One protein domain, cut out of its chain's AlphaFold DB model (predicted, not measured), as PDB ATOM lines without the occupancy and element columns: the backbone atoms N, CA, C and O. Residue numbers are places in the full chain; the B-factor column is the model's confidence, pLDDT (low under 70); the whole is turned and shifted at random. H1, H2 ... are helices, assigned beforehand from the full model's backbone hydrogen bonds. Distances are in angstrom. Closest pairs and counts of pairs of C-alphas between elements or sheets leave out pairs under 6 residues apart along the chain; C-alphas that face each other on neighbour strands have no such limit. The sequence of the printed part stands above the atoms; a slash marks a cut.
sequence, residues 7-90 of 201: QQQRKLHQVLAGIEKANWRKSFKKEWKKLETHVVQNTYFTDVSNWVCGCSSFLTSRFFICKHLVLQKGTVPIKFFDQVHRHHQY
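AT A GLANCE: This is residues 7 to 90 of the 201 residues of an uncharacterized protein of Gigaspora rosea (UniProt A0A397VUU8). The longest helix, H2, runs along the long direction of an elongated, loosely built domain; the short helix H4 packs across one end of H2 at about a right angle, while H1 lies by itself past the other end. H3 and a long looped stretch, residues 37 to 55, are at the H4 end, and the little helix H5 is close to H2. The printed part has 84 residues with five named helices in the order H1, H2, H3, H4, H5 and no named strand; the class is all helix, though under half of the residues, 39 of 84, are in named elements. It is only just loose, close to compact, with a radius of gyration of the C-alphas of 14.7 A, and the C-alphas span 46 by 28 by 19 A.

IN THESE COORDINATES: H2, residues 24 to 36, is 18.4 A from first to last C-alpha, from (-5.143, -26.580, 38.453) to (-1.617, -23.544, 56.256). H4 holds residues 67 to 73 and measures 9.8 A. H5 holds residues 80 to 83 and measures 5.1 A, ending at C-alpha 83 at (8.021, -25.012, 40.440). H3 holds residues 56 to 60 and measures 6.5 A. H1, residues 7 to 16, measures 14.1 A and begins at C-alpha 7 at (-8.258, -26.254, 20.864).

HOW THE PARTS SIT: H2 touches H4 with its residues 32 to 36 alone. The closest C-alphas of the two, those of Leu 35 and Lys 67, are 4.8 A apart, and the lines of the helices are about perpendicular at 87 degrees. H2 and H5 are close but not clearly touching, with the C-alphas of Lys 29 and Phe 81 closest at 6.9 A. H3 touches no helix, but H3 and H4 are near each other, with 5 pairs of C-alphas within 10 A. H1 touches no helix and is apart from H2, H3, H4 and H5. Outside the named elements, residues 46 to 47 pair with residues 52 to 53, antiparallel. In H1, H2, H3 and H4 each O i to N i+4 pair is within hydrogen-bond range; H5 is too short for such a pair, and its one O i to N i+3 pair is within range.

THE WHOLE: The two C-alphas farthest apart are those of Gln 7 and Gln 41, at 46.7 A. The printed part has no cut. The link from H2 to H3, with 19 residues, is long; the links H1 to H2, H3 to H4 and H4 to H5 are short. The mean pLDDT of the printed part is 84.8, and it is under 70 at residue 7, residues 41 to 42 and residues 88 to 90.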
ATOM      1  N   GLN A   7      -8.369 -27.166  19.731       67.50
ATOM      2  CA  GLN A   7      -8.258 -26.254  20.864       67.50
ATOM      3  C   GLN A   7      -7.513 -26.842  22.076       67.50
ATOM      4  O   GLN A   7      -6.729 -26.135  22.702       67.50
ATOM      5  N   GLN A   8      -7.733 -28.115  22.415       73.50
ATOM      6  CA  GLN A   8      -7.031 -28.800  23.505       73.50
ATOM      7  C   GLN A   8      -5.547 -28.981  23.177       73.50
ATOM      8  O   GLN A   8      -4.711 -28.765  24.049       73.50
ATOM      9  N   GLN A   9      -5.209 -29.279  21.917       73.69
ATOM     10  CA  GLN A   9      -3.814 -29.323  21.460       73.69
ATOM     11  C   GLN A   9      -3.152 -27.948  21.563       73.69
ATOM     12  O   GLN A   9      -2.089 -27.823  22.165       73.69
ATOM     13  N   ARG A  10      -3.812 -26.890  21.068       77.12
ATOM     14  CA  ARG A  10      -3.317 -25.508  21.209       77.12
ATOM     15  C   ARG A  10      -3.122 -25.123  22.672       77.12
ATOM     16  O   ARG A  10      -2.099 -24.541  23.015       77.12
ATOM     17  N   LYS A  11      -4.072 -25.476  23.538       78.56
ATOM     18  CA  LYS A  11      -3.988 -25.196  24.972       78.56
ATOM     19  C   LYS A  11      -2.841 -25.953  25.636       78.56
ATOM     20  O   LYS A  11      -2.095 -25.374  26.419       78.56
ATOM     21  N   LEU A  12      -2.663 -27.229  25.300       78.69
ATOM     22  CA  LEU A  12      -1.530 -28.018  25.770       78.69
ATOM     23  C   LEU A  12      -0.206 -27.392  25.317       78.69
ATOM     24  O   LEU A  12       0.676 -27.196  26.146       78.69
ATOM     25  N   HIS A  13      -0.093 -26.998  24.046       80.31
ATOM     26  CA  HIS A  13       1.089 -26.315  23.517       80.31
ATOM     27  C   HIS A  13       1.366 -24.999  24.253       80.31
ATOM     28  O   HIS A  13       2.505 -24.740  24.617       80.31
ATOM     29  N   GLN A  14       0.341 -24.191  24.539       78.56
ATOM     30  CA  GLN A  14       0.492 -22.951  25.310       78.56
ATOM     31  C   GLN A  14       0.971 -23.206  26.745       78.56
ATOM     32  O   GLN A  14       1.768 -22.428  27.267       78.56
ATOM     33  N   VAL A  15       0.524 -24.297  27.373       80.00
ATOM     34  CA  VAL A  15       0.991 -24.705  28.707       80.00
ATOM     35  C   VAL A  15       2.433 -25.211  28.666       80.00
ATOM     36  O   VAL A  15       3.226 -24.836  29.529       80.00
ATOM     37  N   LEU A  16       2.790 -26.022  27.668       77.06
ATOM     38  CA  LEU A  16       4.149 -26.548  27.488       77.06
ATOM     39  C   LEU A  16       5.154 -25.442  27.136       77.06
ATOM     40  O   LEU A  16       6.260 -25.437  27.662       77.06
ATOM     41  N   ALA A  17       4.748 -24.467  26.321       79.38
ATOM     42  CA  ALA A  17       5.542 -23.286  25.982       79.38
ATOM     43  C   ALA A  17       5.631 -22.259  27.130       79.38
ATOM     44  O   ALA A  17       6.294 -21.233  26.987       79.38
ATOM     45  N   GLY A  18       4.941 -22.488  28.254       75.31
ATOM     46  CA  GLY A  18       4.938 -21.582  29.407       75.31
ATOM     47  C   GLY A  18       4.161 -20.276  29.198       75.31
ATOM     48  O   GLY A  18       4.246 -19.385  30.042       75.31
ATOM     49  N   ILE A  19       3.390 -20.166  28.112       77.31
ATOM     50  CA  ILE A  19       2.554 -19.001  27.788       77.31
ATOM     51  C   ILE A  19       1.332 -18.958  28.712       77.31
ATOM     52  O   ILE A  19       1.010 -17.918  29.285       77.31
ATOM     53  N   GLU A  20       0.656 -20.097  28.889       81.50
ATOM     54  CA  GLU A  20      -0.496 -20.228  29.786       81.50
ATOM     55  C   GLU A  20      -0.138 -21.097  30.999       81.50
ATOM     56  O   GLU A  20       0.510 -22.137  30.893       81.50
ATOM     57  N   LYS A  21      -0.593 -20.706  32.194       81.56
ATOM     58  CA  LYS A  21      -0.451 -21.542  33.392       81.56
ATOM     59  C   LYS A  21      -1.574 -22.570  33.457       81.56
ATOM     60  O   LYS A  21      -2.744 -22.240  33.290       81.56
ATOM     61  N   ALA A  22      -1.235 -23.806  33.820       83.12
ATOM     62  CA  ALA A  22      -2.227 -24.860  33.997       83.12
ATOM     63  C   ALA A  22      -3.322 -24.469  35.012       83.12
ATOM     64  O   ALA A  22      -3.029 -24.048  36.137       83.12
ATOM     65  N   ASN A  23      -4.589 -24.680  34.636       84.88
ATOM     66  CA  ASN A  23      -5.770 -24.290  35.417       84.88
ATOM     67  C   ASN A  23      -5.741 -24.781  36.877       84.88
ATOM     68  O   ASN A  23      -6.195 -24.083  37.785       84.88
ATOM     69  N   TRP A  24      -5.184 -25.971  37.123       87.69
ATOM     70  CA  TRP A  24      -5.143 -26.580  38.453       87.69
ATOM     71  C   TRP A  24      -4.263 -25.814  39.452       87.69
ATOM     72  O   TRP A  24      -4.480 -25.953  40.656       87.69
ATOM     73  N   ARG A  25      -3.310 -24.988  38.990       88.94
ATOM     74  CA  ARG A  25      -2.377 -24.248  39.862       88.94
ATOM     75  C   ARG A  25      -3.098 -23.273  40.792       88.94
ATOM     76  O   ARG A  25      -2.731 -23.154  41.960       88.94
ATOM     77  N   LYS A  26      -4.155 -22.607  40.306       89.69
ATOM     78  CA  LYS A  26      -4.974 -21.695  41.126       89.69
ATOM     79  C   LYS A  26      -5.659 -22.449  42.267       89.69
ATOM     80  O   LYS A  26      -5.590 -22.018  43.416       89.69
ATOM     81  N   SER A  27      -6.267 -23.591  41.954       91.44
ATOM     82  CA  SER A  27      -6.935 -24.442  42.941       91.44
ATOM     83  C   SER A  27      -5.950 -25.038  43.947       91.44
ATOM     84  O   SER A  27      -6.218 -24.982  45.142       91.44
ATOM     85  N   PHE A  28      -4.780 -25.500  43.490       92.81
ATOM     86  CA  PHE A  28      -3.712 -25.995  44.364       92.81
ATOM     87  C   PHE A  28      -3.267 -24.935  45.373       92.81
ATOM     88  O   PHE A  28      -3.263 -25.180  46.574       92.81
ATOM     89  N   LYS A  29      -2.962 -23.718  44.900       92.81
ATOM     90  CA  LYS A  29      -2.551 -22.607  45.771       92.81
ATOM     91  C   LYS A  29      -3.634 -22.242  46.789       92.81
ATOM     92  O   LYS A  29      -3.315 -21.909  47.927       92.81
ATOM     93  N   LYS A  30      -4.909 -22.288  46.390       92.88
ATOM     94  CA  LYS A  30      -6.045 -22.036  47.290       92.88
ATOM     95  C   LYS A  30      -6.129 -23.094  48.392       92.88
ATOM     96  O   LYS A  30      -6.313 -22.743  49.551       92.88
ATOM     97  N   GLU A  31      -5.992 -24.366  48.032       93.06
ATOM     98  CA  GLU A  31      -6.045 -25.478  48.980       93.06
ATOM     99  C   GLU A  31      -4.847 -25.469  49.932       93.06
ATOM    100  O   GLU A  31      -5.035 -25.582  51.138       93.06
ATOM    101  N   TRP A  32      -3.646 -25.192  49.419       93.81
ATOM    102  CA  TRP A  32      -2.445 -24.993  50.231       93.81
ATOM    103  C   TRP A  32      -2.656 -23.936  51.315       93.81
ATOM    104  O   TRP A  32      -2.478 -24.213  52.497       93.81
ATOM    105  N   LYS A  33      -3.104 -22.737  50.919       92.19
ATOM    106  CA  LYS A  33      -3.360 -21.634  51.856       92.19
ATOM    107  C   LYS A  33      -4.407 -21.986  52.908       92.19
ATOM    108  O   LYS A  33      -4.304 -21.534  54.038       92.19
ATOM    109  N   LYS A  34      -5.420 -22.778  52.546       92.50
ATOM    110  CA  LYS A  34      -6.424 -23.262  53.500       92.50
ATOM    111  C   LYS A  34      -5.803 -24.218  54.522       92.50
ATOM    112  O   LYS A  34      -6.160 -24.177  55.688       92.50
ATOM    113  N   LEU A  35      -4.899 -25.091  54.087       91.56
ATOM    114  CA  LEU A  35      -4.239 -26.065  54.959       91.56
ATOM    115  C   LEU A  35      -3.227 -25.414  55.912       91.56
ATOM    116  O   LEU A  35      -3.086 -25.877  57.038       91.56
ATOM    117  N   GLU A  36      -2.591 -24.325  55.481       90.25
ATOM    118  CA  GLU A  36      -1.617 -23.544  56.256       90.25
ATOM    119  C   GLU A  36      -2.216 -22.896  57.516       90.25
ATOM    120  O   GLU A  36      -1.516 -22.710  58.503       90.25
ATOM    121  N   THR A  37      -3.521 -22.597  57.529       87.31
ATOM    122  CA  THR A  37      -4.175 -21.958  58.685       87.31
ATOM    123  C   THR A  37      -4.555 -22.932  59.799       87.31
ATOM    124  O   THR A  37      -5.044 -22.506  60.842       87.31
ATOM    125  N   HIS A  38      -4.418 -24.241  59.584       83.25
ATOM    126  CA  HIS A  38      -4.814 -25.233  60.579       83.25
ATOM    127  C   HIS A  38      -3.695 -25.492  61.590       83.25
ATOM    128  O   HIS A  38      -2.536 -25.631  61.223       83.25
ATOM    129  N   VAL A  39      -4.059 -25.651  62.863       76.31
ATOM    130  CA  VAL A  39      -3.159 -26.167  63.905       76.31
ATOM    131  C   VAL A  39      -3.278 -27.693  63.944       76.31
ATOM    132  O   VAL A  39      -4.368 -28.249  63.764       76.31
ATOM    133  N   VAL A  40      -2.157 -28.389  64.130       77.12
ATOM    134  CA  VAL A  40      -2.078 -29.852  64.025       77.12
ATOM    135  C   VAL A  40      -1.363 -30.457  65.225       77.12
ATOM    136  O   VAL A  40      -0.355 -29.937  65.686       77.12
ATOM    137  N   GLN A  41      -1.882 -31.599  65.681       69.75
ATOM    138  CA  GLN A  41      -1.192 -32.536  66.562       69.75
ATOM    139  C   GLN A  41      -0.580 -33.634  65.685       69.75
ATOM    140  O   GLN A  41      -1.259 -34.172  64.809       69.75
ATOM    141  N   ASN A  42       0.705 -33.935  65.866       67.44
ATOM    142  CA  ASN A  42       1.481 -34.752  64.929       67.44
ATOM    143  C   ASN A  42       1.272 -36.263  65.153       67.44
ATOM    144  O   ASN A  42       2.188 -36.989  65.523       67.44
ATOM    145  N   THR A  43       0.038 -36.737  64.974       80.06
ATOM    146  CA  THR A  43      -0.366 -38.124  65.271       80.06
ATOM    147  C   THR A  43      -0.158 -39.092  64.108       80.06
ATOM    148  O   THR A  43      -0.232 -40.302  64.299       80.06
ATOM    149  N   TYR A  44       0.063 -38.583  62.894       84.44
ATOM    150  CA  TYR A  44       0.190 -39.391  61.683       84.44
ATOM    151  C   TYR A  44       1.616 -39.348  61.146       84.44
ATOM    152  O   TYR A  44       2.228 -38.281  61.078       84.44
ATOM    153  N   PHE A  45       2.106 -40.499  60.684       86.62
ATOM    154  CA  PHE A  45       3.360 -40.571  59.941       86.62
ATOM    155  C   PHE A  45       3.296 -39.641  58.724       86.62
ATOM    156  O   PHE A  45       2.377 -39.736  57.901       86.62
ATOM    157  N   THR A  46       4.252 -38.718  58.647       89.50
ATOM    158  CA  THR A  46       4.308 -37.675  57.623       89.50
ATOM    159  C   THR A  46       5.744 -37.532  57.137       89.50
ATOM    160  O   THR A  46       6.633 -37.116  57.882       89.50
ATOM    161  N   ASP A  47       5.957 -37.880  55.873       88.75
ATOM    162  CA  ASP A  47       7.236 -37.801  55.184       88.75
ATOM    163  C   ASP A  47       7.182 -36.685  54.133       88.75
ATOM    164  O   ASP A  47       6.545 -36.799  53.082       88.75
ATOM    165  N   VAL A  48       7.861 -35.579  54.436       88.56
ATOM    166  CA  VAL A  48       7.927 -34.396  53.568       88.56
ATOM    167  C   VAL A  48       8.844 -34.613  52.365       88.56
ATOM    168  O   VAL A  48       8.639 -33.975  51.333       88.56
ATOM    169  N   SER A  49       9.836 -35.499  52.470       87.38
ATOM    170  CA  SER A  49      10.773 -35.782  51.378       87.38
ATOM    171  C   SER A  49      10.060 -36.512  50.245       87.38
ATOM    172  O   SER A  49      10.188 -36.126  49.084       87.38
ATOM    173  N   ASN A  50       9.238 -37.502  50.600       86.62
ATOM    174  CA  ASN A  50       8.460 -38.290  49.645       86.62
ATOM    175  C   ASN A  50       7.048 -37.738  49.383       86.62
ATOM    176  O   ASN A  50       6.332 -38.282  48.548       86.62
ATOM    177  N   TRP A  51       6.645 -36.653  50.057       88.38
ATOM    178  CA  TRP A  51       5.299 -36.069  49.969       88.38
ATOM    179  C   TRP A  51       4.175 -37.050  50.335       88.38
ATOM    180  O   TRP A  51       3.123 -37.074  49.699       88.38
ATOM    181  N   VAL A  52       4.376 -37.846  51.388       90.12
ATOM    182  CA  VAL A  52       3.418 -38.869  51.838       90.12
ATOM    183  C   VAL A  52       2.950 -38.584  53.261       90.12
ATOM    184  O   VAL A  52       3.737 -38.233  54.137       90.12
ATOM    185  N   CYS A  53       1.654 -38.760  53.518       91.38
ATOM    186  CA  CYS A  53       1.098 -38.714  54.867       91.38
ATOM    187  C   CYS A  53       0.057 -39.815  55.071       91.38
ATOM    188  O   CYS A  53      -0.797 -40.030  54.218       91.38
ATOM    189  N   GLY A  54       0.082 -40.463  56.237       89.75
ATOM    190  CA  GLY A  54      -0.862 -41.524  56.604       89.75
ATOM    191  C   GLY A  54      -2.250 -41.044  57.050       89.75
ATOM    192  O   GLY A  54      -3.046 -41.847  57.526       89.75
ATOM    193  N   CYS A  55      -2.560 -39.746  56.964       90.19
ATOM    194  CA  CYS A  55      -3.858 -39.233  57.406       90.19
ATOM    195  C   CYS A  55      -4.958 -39.438  56.351       90.19
ATOM    196  O   CYS A  55      -4.718 -39.330  55.149       90.19
ATOM    197  N   SER A  56      -6.201 -39.632  56.800       89.56
ATOM    198  CA  SER A  56      -7.358 -39.801  55.904       89.56
ATOM    199  C   SER A  56      -7.504 -38.647  54.901       89.56
ATOM    200  O   SER A  56      -7.733 -38.873  53.714       89.56
ATOM    201  N   SER A  57      -7.264 -37.407  55.341       88.62
ATOM    202  CA  SER A  57      -7.372 -36.227  54.476       88.62
ATOM    203  C   SER A  57      -6.392 -36.235  53.297       88.62
ATOM    204  O   SER A  57      -6.720 -35.679  52.252       88.62
ATOM    205  N   PHE A  58      -5.216 -36.857  53.442       91.00
ATOM    206  CA  PHE A  58      -4.239 -36.991  52.357       91.00
ATOM    207  C   PHE A  58      -4.774 -37.892  51.240       91.00
ATOM    208  O   PHE A  58      -4.713 -37.510  50.074       91.00
ATOM    209  N   LEU A  59      -5.373 -39.030  51.606       87.00
ATOM    210  CA  LEU A  59      -5.941 -39.999  50.662       87.00
ATOM    211  C   LEU A  59      -7.141 -39.433  49.897       87.00
ATOM    212  O   LEU A  59      -7.330 -39.730  48.723       87.00
ATOM    213  N   THR A  60      -7.942 -38.586  50.548       88.62
ATOM    214  CA  THR A  60      -9.103 -37.942  49.914       88.62
ATOM    215  C   THR A  60      -8.756 -36.668  49.137       88.62
ATOM    216  O   THR A  60      -9.603 -36.125  48.430       88.62
ATOM    217  N   SER A  61      -7.538 -36.138  49.284       88.88
ATOM    218  CA  SER A  61      -7.154 -34.860  48.681       88.88
ATOM    219  C   SER A  61      -6.875 -35.011  47.183       88.88
ATOM    220  O   SER A  61      -6.031 -35.801  46.761       88.88
ATOM    221  N   ARG A  62      -7.462 -34.122  46.371       90.31
ATOM    222  CA  ARG A  62      -7.228 -34.044  44.916       90.31
ATOM    223  C   ARG A  62      -5.758 -33.812  44.536       90.31
ATOM    224  O   ARG A  62      -5.363 -34.122  43.409       90.31
ATOM    225  N   PHE A  63      -4.978 -33.176  45.404       91.00
ATOM    226  CA  PHE A  63      -3.582 -32.822  45.138       91.00
ATOM    227  C   PHE A  63      -2.586 -33.635  45.966       91.00
ATOM    228  O   PHE A  63      -1.416 -33.272  45.973       91.00
ATOM    229  N   PHE A  64      -3.035 -34.688  46.662       90.12
ATOM    230  CA  PHE A  64      -2.206 -35.431  47.621       90.12
ATOM    231  C   PHE A  64      -1.454 -34.502  48.595       90.12
ATOM    232  O   PHE A  64      -0.252 -34.611  48.802       90.12
ATOM    233  N   ILE A  65      -2.163 -33.529  49.178       92.50
ATOM    234  CA  ILE A  65      -1.651 -32.657  50.237       92.50
ATOM    235  C   ILE A  65      -2.590 -32.728  51.435       92.50
ATOM    236  O   ILE A  65      -3.775 -33.024  51.321       92.50
ATOM    237  N   CYS A  66      -2.061 -32.453  52.616       92.94
ATOM    238  CA  CYS A  66      -2.853 -32.369  53.833       92.94
ATOM    239  C   CYS A  66      -2.227 -31.349  54.782       92.94
ATOM    240  O   CYS A  66      -1.106 -30.889  54.563       92.94
ATOM    241  N   LYS A  67      -2.944 -31.020  55.859       92.19
ATOM    242  CA  LYS A  67      -2.463 -30.080  56.877       92.19
ATOM    243  C   LYS A  67      -1.124 -30.510  57.489       92.19
ATOM    244  O   LYS A  67      -0.260 -29.665  57.667       92.19
ATOM    245  N   HIS A  68      -0.913 -31.810  57.717       92.56
ATOM    246  CA  HIS A  68       0.344 -32.334  58.266       92.56
ATOM    247  C   HIS A  68       1.528 -32.042  57.330       92.56
ATOM    248  O   HIS A  68       2.511 -31.445  57.754       92.56
ATOM    249  N   LEU A  69       1.397 -32.371  56.036       91.81
ATOM    250  CA  LEU A  69       2.442 -32.117  55.035       91.81
ATOM    251  C   LEU A  69       2.731 -30.629  54.855       91.81
ATOM    252  O   LEU A  69       3.892 -30.239  54.807       91.81
ATOM    253  N   VAL A  70       1.688 -29.802  54.749       92.44
ATOM    254  CA  VAL A  70       1.846 -28.358  54.525       92.44
ATOM    255  C   VAL A  70       2.546 -27.698  55.712       92.44
ATOM    256  O   VAL A  70       3.479 -26.924  55.511       92.44
ATOM    257  N   LEU A  71       2.162 -28.043  56.941       89.50
ATOM    258  CA  LEU A  71       2.780 -27.482  58.143       89.50
ATOM    259  C   LEU A  71       4.211 -27.978  58.343       89.50
ATOM    260  O   LEU A  71       5.090 -27.173  58.630       89.50
ATOM    261  N   GLN A  72       4.469 -29.274  58.146       88.81
ATOM    262  CA  GLN A  72       5.815 -29.836  58.288       88.81
ATOM    263  C   GLN A  72       6.760 -29.359  57.176       88.81
ATOM    264  O   GLN A  72       7.964 -29.247  57.397       88.81
ATOM    265  N   LYS A  73       6.230 -29.027  55.989       89.38
ATOM    266  CA  LYS A  73       6.989 -28.351  54.929       89.38
ATOM    267  C   LYS A  73       7.335 -26.902  55.290       89.38
ATOM    268  O   LYS A  73       8.354 -26.397  54.823       89.38
ATOM    269  N   GLY A  74       6.506 -26.258  56.109       86.62
ATOM    270  CA  GLY A  74       6.675 -24.881  56.550       86.62
ATOM    271  C   GLY A  74       6.335 -23.846  55.476       86.62
ATOM    272  O   GLY A  74       5.757 -24.144  54.427       86.62
ATOM    273  N   THR A  75       6.702 -22.594  55.749       88.81
ATOM    274  CA  THR A  75       6.445 -21.462  54.852       88.81
ATOM    275  C   THR A  75       7.227 -21.605  53.548       88.81
ATOM    276  O   THR A  75       8.455 -21.711  53.559       88.81
ATOM    277  N   VAL A  76       6.527 -21.555  52.414       90.50
ATOM    278  CA  VAL A  76       7.125 -21.682  51.077       90.50
ATOM    279  C   VAL A  76       7.134 -20.338  50.332       90.50
ATOM    280  O   VAL A  76       6.152 -19.591  50.391       90.50
ATOM    281  N   PRO A  77       8.206 -20.002  49.588       91.56
ATOM    282  CA  PRO A  77       8.261 -18.767  48.808       91.56
ATOM    283  C   PRO A  77       7.261 -18.800  47.649       91.56
ATOM    284  O   PRO A  77       6.924 -19.861  47.136       91.56
ATOM    285  N   ILE A  78       6.841 -17.643  47.131       86.56
ATOM    286  CA  ILE A  78       5.865 -17.581  46.020       86.56
ATOM    287  C   ILE A  78       6.342 -18.373  44.787       86.56
ATOM    288  O   ILE A  78       5.529 -19.031  44.136       86.56
ATOM    289  N   LYS A  79       7.656 -18.373  44.519       89.00
ATOM    290  CA  LYS A  79       8.288 -19.125  43.422       89.00
ATOM    291  C   LYS A  79       8.070 -20.643  43.522       89.00
ATOM    292  O   LYS A  79       8.062 -21.316  42.497       89.00
ATOM    293  N   PHE A  80       7.832 -21.179  44.723       91.19
ATOM    294  CA  PHE A  80       7.521 -22.596  44.932       91.19
ATOM    295  C   PHE A  80       6.300 -23.029  44.113       91.19
ATOM    296  O   PHE A  80       6.344 -24.037  43.415       91.19
ATOM    297  N   PHE A  81       5.228 -22.233  44.121       88.81
ATOM    298  CA  PHE A  81       3.985 -22.578  43.422       88.81
ATOM    299  C   PHE A  81       4.137 -22.642  41.899       88.81
ATOM    300  O   PHE A  81       3.296 -23.252  41.237       88.81
ATOM    301  N   ASP A  82       5.183 -22.024  41.345       85.31
ATOM    302  CA  ASP A  82       5.519 -22.110  39.925       85.31
ATOM    303  C   ASP A  82       6.339 -23.375  39.616       85.31
ATOM    304  O   ASP A  82       6.116 -24.014  38.587       85.31
ATOM    305  N   GLN A  83       7.189 -23.806  40.551       86.75
ATOM    306  CA  GLN A  83       8.021 -25.012  40.440       86.75
ATOM    307  C   GLN A  83       7.236 -26.318  40.629       86.75
ATOM    308  O   GLN A  83       7.614 -27.351  40.072       86.75
ATOM    309  N   VAL A  84       6.128 -26.286  41.380       86.69
ATOM    310  CA  VAL A  84       5.262 -27.461  41.539       86.69
ATOM    311  C   VAL A  84       4.719 -27.884  40.178       86.69
ATOM    312  O   VAL A  84       4.081 -27.106  39.465       86.69
ATOM    313  N   HIS A  85       4.945 -29.146  39.843       82.00
ATOM    314  CA  HIS A  85       4.413 -29.818  38.672       82.00
ATOM    315  C   HIS A  85       3.778 -31.133  39.119       82.00
ATOM    316  O   HIS A  85       4.168 -31.723  40.125       82.00
ATOM    317  N   ARG A  86       2.746 -31.571  38.401       79.19
ATOM    318  CA  ARG A  86       2.137 -32.876  38.645       79.19
ATOM    319  C   ARG A  86       2.945 -33.918  37.883       79.19
ATOM    320  O   ARG A  86       3.075 -33.803  36.666       79.19
ATOM    321  N   HIS A  87       3.457 -34.920  38.586       71.38
ATOM    322  CA  HIS A  87       3.987 -36.109  37.932       71.38
ATOM    323  C   HIS A  87       2.812 -36.900  37.348       71.38
ATOM    324  O   HIS A  87       1.919 -37.340  38.067       71.38
ATOM    325  N   HIS A  88       2.794 -37.017  36.024       63.72
ATOM    326  CA  HIS A  88       1.800 -37.767  35.259       63.72
ATOM    327  C   HIS A  88       2.507 -38.877  34.480       63.72
ATOM    328  O   HIS A  88       2.453 -38.910  33.254       63.72
ATOM    329  N   GLN A  89       3.243 -39.742  35.183       60.00
ATOM    330  CA  GLN A  89       3.896 -40.871  34.532       60.00
ATOM    331  C   GLN A  89       2.835 -41.910  34.148       60.00
ATOM    332  O   GLN A  89       2.092 -42.397  34.997       60.00
ATOM    333  N   TYR A  90       2.757 -42.193  32.852       50.12
ATOM    334  CA  TYR A  90       1.939 -43.244  32.254       50.12
ATOM    335  C   TYR A  90       2.863 -44.424  31.885       50.12
ATOM    336  O   TYR A  90       4.025 -44.168  31.560       50.12
TER     337      TYR A  90